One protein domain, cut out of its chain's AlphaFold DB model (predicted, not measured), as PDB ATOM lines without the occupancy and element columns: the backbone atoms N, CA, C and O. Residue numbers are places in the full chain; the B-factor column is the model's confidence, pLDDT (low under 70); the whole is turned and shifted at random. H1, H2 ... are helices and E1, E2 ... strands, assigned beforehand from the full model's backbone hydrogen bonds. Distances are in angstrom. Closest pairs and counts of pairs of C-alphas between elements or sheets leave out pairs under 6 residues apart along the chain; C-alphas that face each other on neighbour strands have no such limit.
ATOM      1  N   ASP A 277      42.143  13.540 232.288       84.31
ATOM      2  CA  ASP A 277      42.954  12.557 231.583       84.31
ATOM      3  C   ASP A 277      42.937  12.896 230.088       84.31
ATOM      4  O   ASP A 277      41.881  13.156 229.494       84.31
ATOM      5  N   PHE A 278      44.122  12.948 229.485       80.19
ATOM      6  CA  PHE A 278      44.292  13.215 228.076       80.19
ATOM      7  C   PHE A 278      43.573  12.142 227.268       80.19
ATOM      8  O   PHE A 278      42.573  12.480 226.640       80.19
ATOM      9  N   LEU A 279      43.986  10.876 227.334       76.12
ATOM     10  CA  LEU A 279      43.451   9.766 226.544       76.12
ATOM     11  C   LEU A 279      41.935   9.606 226.706       76.12
ATOM     12  O   LEU A 279      41.212   9.653 225.704       76.12
ATOM     13  N   THR A 280      41.434   9.506 227.938       71.81
ATOM     14  CA  THR A 280      40.024   9.163 228.215       71.81
ATOM     15  C   THR A 280      39.115  10.386 228.312       71.81
ATOM     16  O   THR A 280      37.928  10.325 227.991       71.81
ATOM     17  N   GLY A 281      39.659  11.553 228.681       68.81
ATOM     18  CA  GLY A 281      38.887  12.785 228.855       68.81
ATOM     19  C   GLY A 281      38.008  12.767 230.097       68.81
ATOM     20  O   GLY A 281      37.221  13.701 230.276       68.81
ATOM     21  N   LYS A 282      38.123  11.714 230.912       77.12
ATOM     22  CA  LYS A 282      37.471  11.604 232.206       77.12
ATOM     23  C   LYS A 282      38.164  12.535 233.196       77.12
ATOM     24  O   LYS A 282      39.337  12.885 233.051       77.12
ATOM     25  N   GLN A 283      37.397  12.975 234.182       70.19
ATOM     26  CA  GLN A 283      37.955  13.695 235.317       70.19
ATOM     27  C   GLN A 283      38.704  12.709 236.210       70.19
ATOM     28  O   GLN A 283      38.270  11.567 236.368       70.19
ATOM     29  N   PHE A 284      39.817  13.164 236.775       70.25
ATOM     30  CA  PHE A 284      40.531  12.413 237.800       70.25
ATOM     31  C   PHE A 284      39.706  12.336 239.087       70.25
ATOM     32  O   PHE A 284      38.793  13.143 239.300       70.25
ATOM     33  N   SER A 285      40.023  11.368 239.949       67.25
ATOM     34  CA  SER A 285      39.377  11.269 241.255       67.25
ATOM     35  C   SER A 285      39.649  12.539 242.082       67.25
ATOM     36  O   SER A 285      40.669  13.202 241.876       67.25
ATOM     37  N   PRO A 286      38.778  12.905 243.041       55.38
ATOM     38  CA  PRO A 286      39.025  14.056 243.910       55.38
ATOM     39  C   PRO A 286      40.378  14.011 244.636       55.38
ATOM     40  O   PRO A 286      40.983  15.060 244.838       55.38
ATOM     41  N   ALA A 287      40.863  12.815 244.992       61.12
ATOM     42  CA  ALA A 287      42.167  12.638 245.628       61.12
ATOM     43  C   ALA A 287      43.310  13.019 244.671       61.12
ATOM     44  O   ALA A 287      44.145  13.857 245.009       61.12
ATOM     45  N   ASP A 288      43.292  12.499 243.443       72.06
ATOM     46  CA  ASP A 288      44.324  12.758 242.429       72.06
ATOM     47  C   ASP A 288      44.293  14.204 241.915       72.06
ATOM     48  O   ASP A 288      45.333  14.811 241.650       72.06
ATOM     49  N   LEU A 289      43.097  14.794 241.808       68.06
ATOM     50  CA  LEU A 289      42.905  16.177 241.364       68.06
ATOM     51  C   LEU A 289      43.672  17.179 242.231       68.06
ATOM     52  O   LEU A 289      44.273  18.110 241.693       68.06
ATOM     53  N   CYS A 290      43.681  16.986 243.552       58.75
ATOM     54  CA  CYS A 290      44.415  17.847 244.479       58.75
ATOM     55  C   CYS A 290      45.927  17.814 244.207       58.75
ATOM     56  O   CYS A 290      46.570  18.866 244.184       58.75
ATOM     57  N   HIS A 291      46.485  16.629 243.940       68.56
ATOM     58  CA  HIS A 291      47.903  16.465 243.610       68.56
ATOM     59  C   HIS A 291      48.256  17.136 242.281       68.56
ATOM     60  O   HIS A 291      49.196  17.928 242.218       68.56
ATOM     61  N   LEU A 292      47.457  16.891 241.240       71.81
ATOM     62  CA  LEU A 292      47.673  17.460 239.910       71.81
ATOM     63  C   LEU A 292      47.572  18.992 239.920       71.81
ATOM     64  O   LEU A 292      48.398  19.679 239.326       71.81
ATOM     65  N   ILE A 293      46.588  19.561 240.615       62.69
ATOM     66  CA  ILE A 293      46.400  21.018 240.651       62.69
ATOM     67  C   ILE A 293      47.521  21.701 241.425       62.69
ATOM     68  O   ILE A 293      48.065  22.690 240.938       62.69
ATOM     69  N   ARG A 294      47.924  21.144 242.572       66.00
ATOM     70  CA  ARG A 294      49.082  21.649 243.316       66.00
ATOM     71  C   ARG A 294      50.334  21.649 242.442       66.00
ATOM     72  O   ARG A 294      51.028  22.660 242.392       66.00
ATOM     73  N   PHE A 295      50.584  20.559 241.719       76.69
ATOM     74  CA  PHE A 295      51.735  20.448 240.825       76.69
ATOM     75  C   PHE A 295      51.698  21.496 239.704       76.69
ATOM     76  O   PHE A 295      52.680  22.193 239.473       76.69
ATOM     77  N   ARG A 296      50.539  21.703 239.064       79.69
ATOM     78  CA  ARG A 296      50.381  22.754 238.041       79.69
ATOM     79  C   ARG A 296      50.654  24.147 238.570       79.69
ATOM     80  O   ARG A 296      51.237  24.942 237.849       79.69
ATOM     81  N   CYS A 297      50.213  24.451 239.787       61.31
ATOM     82  CA  CYS A 297      50.461  25.754 240.391       61.31
ATOM     83  C   CYS A 297      51.948  25.957 240.697       61.31
ATOM     84  O   CYS A 297      52.472  27.022 240.399       61.31
ATOM     85  N   VAL A 298      52.633  24.942 241.234       69.56
ATOM     86  CA  VAL A 298      54.075  25.017 241.536       69.56
ATOM     87  C   VAL A 298      54.903  25.230 240.267       69.56
ATOM     88  O   VAL A 298      55.840  26.021 240.271       69.56
ATOM     89  N   HIS A 299      54.530  24.567 239.172       74.00
ATOM     90  CA  HIS A 299      55.268  24.615 237.909       74.00
ATOM     91  C   HIS A 299      54.661  25.571 236.864       74.00
ATOM     92  O   HIS A 299      55.094  25.579 235.715       74.00
ATOM     93  N   ASN A 300      53.671  26.387 237.247       69.81
ATOM     94  CA  ASN A 300      52.966  27.346 236.383       69.81
ATOM     95  C   ASN A 300      52.389  26.756 235.077       69.81
ATOM     96  O   ASN A 300      52.359  27.414 234.041       69.81
ATOM     97  N   PHE A 301      51.873  25.527 235.120       77.00
ATOM     98  CA  PHE A 301      51.247  24.890 233.960       77.00
ATOM     99  C   PHE A 301      49.786  25.339 233.761       77.00
ATOM    100  O   PHE A 301      48.911  25.185 234.625       77.00
ATOM    101  N   HIS A 302      49.472  25.820 232.564       71.00
ATOM    102  CA  HIS A 302      48.173  26.307 232.109       71.00
ATOM    103  C   HIS A 302      47.262  25.210 231.534       71.00
ATOM    104  O   HIS A 302      46.032  25.293 231.682       71.00
ATOM    105  N   ALA A 303      47.817  24.159 230.926       73.00
ATOM    106  CA  ALA A 303      47.032  23.075 230.360       73.00
ATOM    107  C   ALA A 303      46.371  22.222 231.448       73.00
ATOM    108  O   ALA A 303      46.948  21.831 232.458       73.00
ATOM    109  N   ARG A 304      45.096  21.907 231.213       80.00
ATOM    110  CA  ARG A 304      44.258  21.095 232.112       80.00
ATOM    111  C   ARG A 304      44.373  19.599 231.840       80.00
ATOM    112  O   ARG A 304      43.741  18.803 232.522       80.00
ATOM    113  N   LYS A 305      45.069  19.213 230.777       86.44
ATOM    114  CA  LYS A 305      45.124  17.826 230.329       86.44
ATOM    115  C   LYS A 305      46.430  17.190 230.781       86.44
ATOM    116  O   LYS A 305      47.467  17.850 230.751       86.44
ATOM    117  N   TRP A 306      46.348  15.913 231.122       91.81
ATOM    118  CA  TRP A 306      47.475  15.123 231.599       91.81
ATOM    119  C   TRP A 306      47.568  13.808 230.853       91.81
ATOM    120  O   TRP A 306      46.558  13.132 230.685       91.81
ATOM    121  N   ILE A 307      48.763  13.445 230.416       91.75
ATOM    122  CA  ILE A 307      49.040  12.235 229.646       91.75
ATOM    123  C   ILE A 307      49.936  11.304 230.465       91.75
ATOM    124  O   ILE A 307      50.855  11.772 231.140       91.75
ATOM    125  N   ARG A 308      49.670   9.995 230.433       93.38
ATOM    126  CA  ARG A 308      50.553   9.011 231.070       93.38
ATOM    127  C   ARG A 308      51.824   8.853 230.262       93.38
ATOM    128  O   ARG A 308      51.791   8.900 229.038       93.38
ATOM    129  N   ASN A 309      52.920   8.563 230.944       91.69
ATOM    130  CA  ASN A 309      54.193   8.233 230.321       91.69
ATOM    131  C   ASN A 309      54.064   7.063 229.337       91.69
ATOM    132  O   ASN A 309      54.605   7.114 228.242       91.69
ATOM    133  N   THR A 310      53.291   6.044 229.712       89.62
ATOM    134  CA  THR A 310      52.990   4.873 228.875       89.62
ATOM    135  C   THR A 310      52.183   5.222 227.627       89.62
ATOM    136  O   THR A 310      52.299   4.537 226.616       89.62
ATOM    137  N   ASP A 311      51.426   6.320 227.660       85.19
ATOM    138  CA  ASP A 311      50.664   6.805 226.514       85.19
ATOM    139  C   ASP A 311      51.491   7.751 225.618       85.19
ATOM    140  O   ASP A 311      51.082   8.021 224.493       85.19
ATOM    141  N   LEU A 312      52.646   8.269 226.065       85.81
ATOM    142  CA  LEU A 312      53.449   9.207 225.264       85.81
ATOM    143  C   LEU A 312      53.864   8.624 223.898       85.81
ATOM    144  O   LEU A 312      53.633   9.309 222.896       85.81
ATOM    145  N   PRO A 313      54.397   7.384 223.801       83.69
ATOM    146  CA  PRO A 313      54.806   6.815 222.516       83.69
ATOM    147  C   PRO A 313      53.638   6.642 221.543       83.69
ATOM    148  O   PRO A 313      53.798   6.892 220.352       83.69
ATOM    149  N   ILE A 314      52.444   6.313 222.055       78.31
ATOM    150  CA  ILE A 314      51.208   6.147 221.265       78.31
ATOM    151  C   ILE A 314      50.899   7.416 220.462       78.31
ATOM    152  O   ILE A 314      50.383   7.352 219.348       78.31
ATOM    153  N   PHE A 315      51.216   8.582 221.028       76.00
ATOM    154  CA  PHE A 315      50.955   9.879 220.411       76.00
ATOM    155  C   PHE A 315      52.201  10.541 219.819       76.00
ATOM    156  O   PHE A 315      52.126  11.706 219.429       76.00
ATOM    157  N   GLY A 316      53.342   9.842 219.795       79.81
ATOM    158  CA  GLY A 316      54.634  10.426 219.431       79.81
ATOM    159  C   GLY A 316      55.003  11.633 220.301       79.81
ATOM    160  O   GLY A 316      55.665  12.551 219.826       79.81
ATOM    161  N   ALA A 317      54.517  11.692 221.543       84.44
ATOM    162  CA  ALA A 317      54.675  12.839 222.424       84.44
ATOM    163  C   ALA A 317      56.101  12.923 222.977       84.44
ATOM    164  O   ALA A 317      56.612  11.958 223.544       84.44
ATOM    165  N   ILE A 318      56.720  14.099 222.868       87.69
ATOM    166  CA  ILE A 318      58.088  14.335 223.338       87.69
ATOM    167  C   ILE A 318      58.041  15.302 224.516       87.69
ATOM    168  O   ILE A 318      57.688  16.470 224.350       87.69
ATOM    169  N   VAL A 319      58.411  14.819 225.704       90.69
ATOM    170  CA  VAL A 319      58.573  15.662 226.899       90.69
ATOM    171  C   VAL A 319      59.828  16.519 226.741       90.69
ATOM    172  O   VAL A 319      60.888  16.009 226.367       90.69
ATOM    173  N   CYS A 320      59.718  17.815 227.041       89.19
ATOM    174  CA  CYS A 320      60.846  18.740 227.069       89.19
ATOM    175  C   CYS A 320      61.977  18.169 227.938       89.19
ATOM    176  O   CYS A 320      61.735  17.690 229.045       89.19
ATOM    177  N   SER A 321      63.223  18.216 227.459       83.69
ATOM    178  CA  SER A 321      64.372  17.592 228.139       83.69
ATOM    179  C   SER A 321      64.568  18.096 229.572       83.69
ATOM    180  O   SER A 321      64.854  17.300 230.460       83.69
ATOM    181  N   ASN A 322      64.319  19.384 229.811       86.56
ATOM    182  CA  ASN A 322      64.363  20.026 231.128       86.56
ATOM    183  C   ASN A 322      63.119  19.774 232.007       86.56
ATOM    184  O   ASN A 322      63.019  20.329 233.096       86.56
ATOM    185  N   GLN A 323      62.149  18.989 231.532       86.50
ATOM    186  CA  GLN A 323      60.909  18.659 232.242       86.50
ATOM    187  C   GLN A 323      60.752  17.156 232.502       86.50
ATOM    188  O   GLN A 323      59.736  16.753 233.067       86.50
ATOM    189  N   LYS A 324      61.730  16.323 232.113       82.94
ATOM    190  CA  LYS A 324      61.648  14.858 232.235       82.94
ATOM    191  C   LYS A 324      61.473  14.377 233.675       82.94
ATOM    192  O   LYS A 324      60.748  13.417 233.892       82.94
ATOM    193  N   ASP A 325      62.052  15.084 234.641       87.75
ATOM    194  CA  ASP A 325      61.943  14.727 236.061       87.75
ATOM    195  C   ASP A 325      60.729  15.376 236.752       87.75
ATOM    196  O   ASP A 325      60.386  15.036 237.883       87.75
ATOM    197  N   ASN A 326      60.027  16.284 236.064       88.19
ATOM    198  CA  ASN A 326      58.889  17.025 236.607       88.19
ATOM    199  C   ASN A 326      57.566  16.313 236.297       88.19
ATOM    200  O   ASN A 326      56.706  16.863 235.615       88.19
ATOM    201  N   PHE A 327      57.359  15.102 236.800       91.25
ATOM    202  CA  PHE A 327      56.101  14.370 236.618       91.25
ATOM    203  C   PHE A 327      55.325  14.206 237.925       91.25
ATOM    204  O   PHE A 327      55.876  14.246 239.025       91.25
ATOM    205  N   VAL A 328      54.022  13.954 237.804       90.25
ATOM    206  CA  VAL A 328      53.196  13.519 238.935       90.25
ATOM    207  C   VAL A 328      53.070  12.006 238.886       90.25
ATOM    208  O   VAL A 328      52.570  11.456 237.907       90.25
ATOM    209  N   LYS A 329      53.496  11.318 239.945       91.94
ATOM    210  CA  LYS A 329      53.247   9.883 240.092       91.94
ATOM    211  C   LYS A 329      51.871   9.672 240.722       91.94
ATOM    212  O   LYS A 329      51.664  10.054 241.871       91.94
ATOM    213  N   LEU A 330      50.940   9.083 239.974       86.62
ATOM    214  CA  LEU A 330      49.624   8.685 240.479       86.62
ATOM    215  C   LEU A 330      49.500   7.171 240.371       86.62
ATOM    216  O   LEU A 330      49.644   6.607 239.285       86.62
ATOM    217  N   HIS A 331      49.240   6.523 241.506       84.56
ATOM    218  CA  HIS A 331      49.306   5.068 241.643       84.56
ATOM    219  C   HIS A 331      50.676   4.534 241.172       84.56
ATOM    220  O   HIS A 331      51.694   4.783 241.820       84.56
ATOM    221  N   SER A 332      50.718   3.840 240.035       84.88
ATOM    222  CA  SER A 332      51.922   3.278 239.412       84.88
ATOM    223  C   SER A 332      52.389   4.035 238.167       84.88
ATOM    224  O   SER A 332      53.462   3.734 237.653       84.88
ATOM    225  N   ASP A 333      51.618   5.015 237.693       88.75
ATOM    226  CA  ASP A 333      51.884   5.713 236.438       88.75
ATOM    227  C   ASP A 333      52.519   7.085 236.679       88.75
ATOM    228  O   ASP A 333      52.192   7.802 237.629       88.75
ATOM    229  N   MET A 334      53.411   7.473 235.770       94.31
ATOM    230  CA  MET A 334      53.944   8.831 235.690       94.31
ATOM    231  C   MET A 334      53.075   9.648 234.741       94.31
ATOM    232  O   MET A 334      52.805   9.215 233.621       94.31
ATOM    233  N   TRP A 335      52.645  10.823 235.181       95.69
ATOM    234  CA  TRP A 335      51.780  11.715 234.423       95.69
ATOM    235  C   TRP A 335      52.491  13.027 234.126       95.69
ATOM    236  O   TRP A 335      53.032  13.671 235.027       95.69
ATOM    237  N   TYR A 336      52.411  13.444 232.868       94.94
ATOM    238  CA  TYR A 336      52.929  14.715 232.385       94.94
ATOM    239  C   TYR A 336      51.784  15.642 232.003       94.94
ATOM    240  O   TYR A 336      50.765  15.225 231.441       94.94
ATOM    241  N   ASN A 337      51.948  16.919 232.310       93.00
ATOM    242  CA  ASN A 337      51.068  17.964 231.837       93.00
ATOM    243  C   ASN A 337      51.363  18.256 230.360       93.00
ATOM    244  O   ASN A 337      52.504  18.186 229.911       93.00
ATOM    245  N   LEU A 338      50.338  18.611 229.590       88.62
ATOM    246  CA  LEU A 338      50.506  18.901 228.164       88.62
ATOM    247  C   LEU A 338      51.428  20.089 227.855       88.62
ATOM    248  O   LEU A 338      51.970  20.140 226.752       88.62
ATOM    249  N   ASP A 339      51.610  21.017 228.796       85.12
ATOM    250  CA  ASP A 339      52.552  22.136 228.638       85.12
ATOM    251  C   ASP A 339      54.019  21.692 228.700       85.12
ATOM    252  O   ASP A 339      54.915  22.448 228.340       85.12
ATOM    253  N   GLN A 340      54.275  20.459 229.140       90.88
ATOM    254  CA  GLN A 340      55.617  19.885 229.228       90.88
ATOM    255  C   GLN A 340      56.045  19.186 227.938       90.88
ATOM    256  O   GLN A 340      57.134  18.618 227.889       90.88
ATOM    257  N   LEU A 341      55.189  19.171 226.914       89.62
ATOM    258  CA  LEU A 341      55.467  18.521 225.639       89.62
ATOM    259  C   LEU A 341      55.948  19.552 224.615       89.62
ATOM    260  O   LEU A 341      55.399  20.646 224.518       89.62
ATOM    261  N   ILE A 342      56.935  19.183 223.799       83.75
ATOM    262  CA  ILE A 342      57.448  20.040 222.717       83.75
ATOM    263  C   ILE A 342      56.440  20.092 221.560       83.75
ATOM    264  O   ILE A 342      56.227  21.127 220.931       83.75
ATOM    265  N   ASN A 343      55.780  18.967 221.289       84.25
ATOM    266  CA  ASN A 343      54.888  18.770 220.151       84.25
ATOM    267  C   ASN A 343      53.414  18.643 220.565       84.25
ATOM    268  O   ASN A 343      52.648  17.880 219.973       84.25
ATOM    269  N   THR A 344      52.977  19.413 221.568       76.00
ATOM    270  CA  THR A 344      51.610  19.348 222.123       76.00
ATOM    271  C   THR A 344      50.521  19.421 221.049       76.00
ATOM    272  O   THR A 344      49.492  18.754 221.161       76.00
ATOM    273  N   LYS A 345      50.733  20.207 219.983       71.31
ATOM    274  CA  LYS A 345      49.776  20.338 218.872       71.31
ATOM    275  C   LYS A 345      49.574  19.016 218.123       71.31
ATOM    276  O   LYS A 345      48.429  18.656 217.847       71.31
ATOM    277  N   ASP A 346      50.647  18.285 217.849       69.62
ATOM    278  CA  ASP A 346      50.602  17.021 217.104       69.62
ATOM    279  C   ASP A 346      50.060  15.882 217.966       69.62
ATOM    280  O   ASP A 346      49.203  15.117 217.527       69.62
ATOM    281  N   VAL A 347      50.418  15.877 219.249       69.00
ATOM    282  CA  VAL A 347      49.870  14.955 220.251       69.00
ATOM    283  C   VAL A 347      48.350  15.111 220.367       69.00
ATOM    284  O   VAL A 347      47.600  14.134 220.324       69.00
ATOM    285  N   VAL A 348      47.852  16.354 220.441       71.19
ATOM    286  CA  VAL A 348      46.407  16.644 220.459       71.19
ATOM    287  C   VAL A 348      45.725  16.202 219.157       71.19
ATOM    288  O   VAL A 348      44.592  15.711 219.211       71.19
ATOM    289  N   ARG A 349      46.379  16.335 217.995       68.94
ATOM    290  CA  ARG A 349      45.853  15.851 216.705       68.94
ATOM    291  C   ARG A 349      45.724  14.330 216.672       68.94
ATOM    292  O   ARG A 349      44.634  13.843 216.366       68.94
ATOM    293  N   ALA A 350      46.777  13.605 217.046       65.19
ATOM    294  CA  ALA A 350      46.796  12.141 217.087       65.19
ATOM    295  C   ALA A 350      45.699  11.595 218.017       65.19
ATOM    296  O   ALA A 350      44.916  10.714 217.659       65.19
ATOM    297  N   GLN A 351      45.528  12.219 219.181       70.12
ATOM    298  CA  GLN A 351      44.466  11.875 220.120       70.12
ATOM    299  C   GLN A 351      43.056  12.047 219.552       70.12
ATOM    300  O   GLN A 351      42.162  11.218 219.771       70.12
ATOM    301  N   LEU A 352      42.836  13.137 218.819       64.19
ATOM    302  CA  LEU A 352      41.562  13.382 218.163       64.19
ATOM    303  C   LEU A 352      41.301  12.364 217.055       64.19
ATOM    304  O   LEU A 352      40.141  11.989 216.897       64.19
ATOM    305  N   GLN A 353      42.325  11.905 216.327       64.75
ATOM    306  CA  GLN A 353      42.217  10.850 215.309       64.75
ATOM    307  C   GLN A 353      41.857   9.489 215.923       64.75
ATOM    308  O   GLN A 353      40.888   8.873 215.483       64.75
ATOM    309  N   ILE A 354      42.519   9.080 217.007       61.84
ATOM    310  CA  ILE A 354      42.227   7.813 217.700       61.84
ATOM    311  C   ILE A 354      40.782   7.769 218.214       61.84
ATOM    312  O   ILE A 354      40.028   6.837 217.928       61.84
ATOM    313  N   ARG A 355      40.325   8.814 218.917       59.41
ATOM    314  CA  ARG A 355      38.936   8.865 219.420       59.41
ATOM    315  C   ARG A 355      37.901   8.841 218.302       59.41
ATOM    316  O   ARG A 355      36.808   8.301 218.451       59.41
ATOM    317  N   ARG A 356      38.246   9.469 217.183       56.12
ATOM    318  CA  ARG A 356      37.450   9.520 215.959       56.12
ATOM    319  C   ARG A 356      37.306   8.144 215.302       56.12
ATOM    320  O   ARG A 356      36.290   7.924 214.641       56.12
ATOM    321  N   SER A 357      38.292   7.272 215.461       54.50
ATOM    322  CA  SER A 357      38.293   5.900 214.961       54.50
ATOM    323  C   SER A 357      37.504   4.947 215.860       54.50
ATOM    324  O   SER A 357      36.633   4.238 215.364       54.50
ATOM    325  N   ILE A 358      37.690   5.034 217.181       54.47
ATOM    326  CA  ILE A 358      36.927   4.244 218.169       54.47
ATOM    327  C   ILE A 358      35.416   4.494 218.033       54.47
ATOM    328  O   ILE A 358      34.618   3.566 218.082       54.47
ATOM    329  N   HIS A 359      35.000   5.740 217.789       50.28
ATOM    330  CA  HIS A 359      33.577   6.074 217.646       50.28
ATOM    331  C   HIS A 359      32.917   5.592 216.345       50.28
ATOM    332  O   HIS A 359      31.695   5.683 216.236       50.28
ATOM    333  N   LYS A 360      33.693   5.152 215.348       46.94
ATOM    334  CA  LYS A 360      33.180   4.746 214.031       46.94
ATOM    335  C   LYS A 360      32.978   3.233 213.878       46.94
ATOM    336  O   LYS A 360      32.450   2.844 212.845       46.94
ATOM    337  N   ASN A 361      33.373   2.403 214.855       49.22
ATOM    338  CA  ASN A 361      33.445   0.937 214.695       49.22
ATOM    339  C   ASN A 361      34.196   0.510 213.417       49.22
ATOM    340  O   ASN A 361      33.884  -0.496 212.788       49.22
ATOM    341  N   ASP A 362      35.188   1.302 213.019       51.81
ATOM    342  CA  ASP A 362      35.969   1.042 211.821       51.81
ATOM    343  C   ASP A 362      37.033  -0.013 212.155       51.81
ATOM    344  O   ASP A 362      38.003   0.284 212.862       51.81
ATOM    345  N   GLN A 363      36.823  -1.260 211.713       49.41
ATOM    346  CA  GLN A 363      37.703  -2.396 212.023       49.41
ATOM    347  C   GLN A 363      39.157  -2.134 211.608       49.41
ATOM    348  O   GLN A 363      40.074  -2.508 212.331       49.41
ATOM    349  N   SER A 364      39.369  -1.397 210.516       54.62
ATOM    350  CA  SER A 364      40.698  -0.998 210.037       54.62
ATOM    351  C   SER A 364      41.446  -0.101 211.035       54.62
ATOM    352  O   SER A 364      42.656  -0.216 211.222       54.62
ATOM    353  N   SER A 365      40.720   0.760 211.748       47.91
ATOM    354  CA  SER A 365      41.301   1.668 212.733       47.91
ATOM    355  C   SER A 365      41.394   1.065 214.136       47.91
ATOM    356  O   SER A 365      42.226   1.502 214.926       47.91
ATOM    357  N   LEU A 366      40.548   0.082 214.458       47.03
ATOM    358  CA  LEU A 366      40.704  -0.750 215.654       47.03
ATOM    359  C   LEU A 366      41.925  -1.665 215.521       47.03
ATOM    360  O   LEU A 366      42.651  -1.825 216.497       47.03
ATOM    361  N   GLN A 367      42.199  -2.172 214.314       50.38
ATOM    362  CA  GLN A 367      43.420  -2.910 213.994       50.38
ATOM    363  C   GLN A 367      44.655  -2.004 214.093       50.38
ATOM    364  O   GLN A 367      45.596  -2.355 214.789       50.38
ATOM    365  N   LEU A 368      44.608  -0.789 213.528       51.25
ATOM    366  CA  LEU A 368      45.677   0.208 213.684       51.25
ATOM    367  C   LEU A 368      45.912   0.577 215.162       51.25
ATOM    368  O   LEU A 368      47.047   0.742 215.594       51.25
ATOM    369  N   PHE A 369      44.848   0.678 215.962       49.69
ATOM    370  CA  PHE A 369      44.942   0.930 217.401       49.69
ATOM    371  C   PHE A 369      45.529  -0.270 218.164       49.69
ATOM    372  O   PHE A 369      46.336  -0.072 219.069       49.69
ATOM    373  N   ALA A 370      45.183  -1.501 217.778       52.00
ATOM    374  CA  ALA A 370      45.779  -2.723 218.316       52.00
ATOM    375  C   ALA A 370      47.257  -2.877 217.911       52.00
ATOM    376  O   ALA A 370      48.071  -3.273 218.738       52.00
ATOM    377  N   ASP A 371      47.625  -2.496 216.686       50.16
ATOM    378  CA  ASP A 371      49.004  -2.508 216.188       50.16
ATOM    379  C   ASP A 371      49.873  -1.444 216.884       50.16
ATOM    380  O   ASP A 371      51.018  -1.726 217.240       50.16
ATOM    381  N   ILE A 372      49.322  -0.255 217.164       50.19
ATOM    382  CA  ILE A 372      49.998   0.797 217.946       50.19
ATOM    383  C   ILE A 372      50.156   0.376 219.416       50.19
ATOM    384  O   ILE A 372      51.225   0.559 219.995       50.19
ATOM    385  N   LEU A 373      49.129  -0.228 220.027       44.62
ATOM    386  CA  LEU A 373      49.224  -0.786 221.384       44.62
ATOM    387  C   LEU A 373      50.167  -2.000 221.461       44.62
ATOM    388  O   LEU A 373      50.734  -2.262 222.518       44.62
ATOM    389  N   GLY A 374      50.365  -2.705 220.343       47.44
ATOM    390  CA  GLY A 374      51.342  -3.780 220.168       47.44
ATOM    391  C   GLY A 374      52.758  -3.313 219.803       47.44
ATOM    392  O   GLY A 374      53.619  -4.158 219.573       47.44
ATOM    393  N   GLY A 375      53.016  -2.000 219.742       37.03
ATOM    394  CA  GLY A 375      54.356  -1.434 219.543       37.03
ATOM    395  C   GLY A 375      54.827  -1.299 218.091       37.03
ATOM    396  O   GLY A 375      56.015  -1.069 217.869       37.03
TER     397      GLY A 375
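AT A GLANCE: This is residues 277 to 375 of the 380 residues of the protein "Aldehyde dehydrogenase" of Perkinsela sp. CCAP 1560/4 (UniProt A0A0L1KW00). A small three-stranded sheet has H1 lying slantwise over one face, and beyond the sheet H2 and H3 make a helical V that lengthens the domain. The turn of that V sticks out at residues 359 to 364. The printed part has 99 residues, with three named helices and three named strands that follow each other along the chain as H1 E1 E2 E3 H2 H3; the antiparallel sheet runs E1 E3 E2, and the class is mixed, helices and strands. It is compact, with a radius of gyration of the C-alphas of 14.1 A and spans of 43 by 30 by 23 A.

HOW THE PARTS SIT: Inner strand E3, residues 333 to 337, pairs in a staggered way with edge strands E1, residues 305 to 308, and E2, residues 328 to 330. E2 and E3 form a hairpin, with N 335 and O 328 at 2.8 A. Between E1 and E3, N 307 and O 336 are 2.9 A apart, within hydrogen-bond range. H1, residues 286 to 298, is on the sheet at a height of 8.9 A, making two layers, a helix on one face of a sheet. It lies over E3, slantwise at 50 degrees on the local plane; its closest C-alphas to E2 are Leu 292 and Val 328, 6.9 A. H2, residues 344 to 358, is not on the sheet. With its residues 354 to 358 alone it touches H3, residues 363 to 373, at a steep tilt of 47 degrees, opposite ways; the closest C-alphas, Ser 357 and Ser 365, are 5.6 A apart. H1 is apart from both. Every O i to N i+4 pair is within hydrogen-bond range in H2 and H3, and 7 of 9 in H1.

IN THESE COORDINATES: E3 spans 13.1 A and E1 10.4 A. H1 starts at C-alpha 286 (39.025, 14.056, 243.910) and spans 18.8 A, H2 21.4 A, and H3 14.9 A to C-alpha 373 (49.224, -0.786, 221.384).

THE WHOLE: The farthest C-alphas, Val 298 and Gln 363, are 43.5 A apart. The printed part has no cut; the link E1 to E2 is long. Mean pLDDT of the printed part is 72.8, with residues 352 to 375 among those under 70.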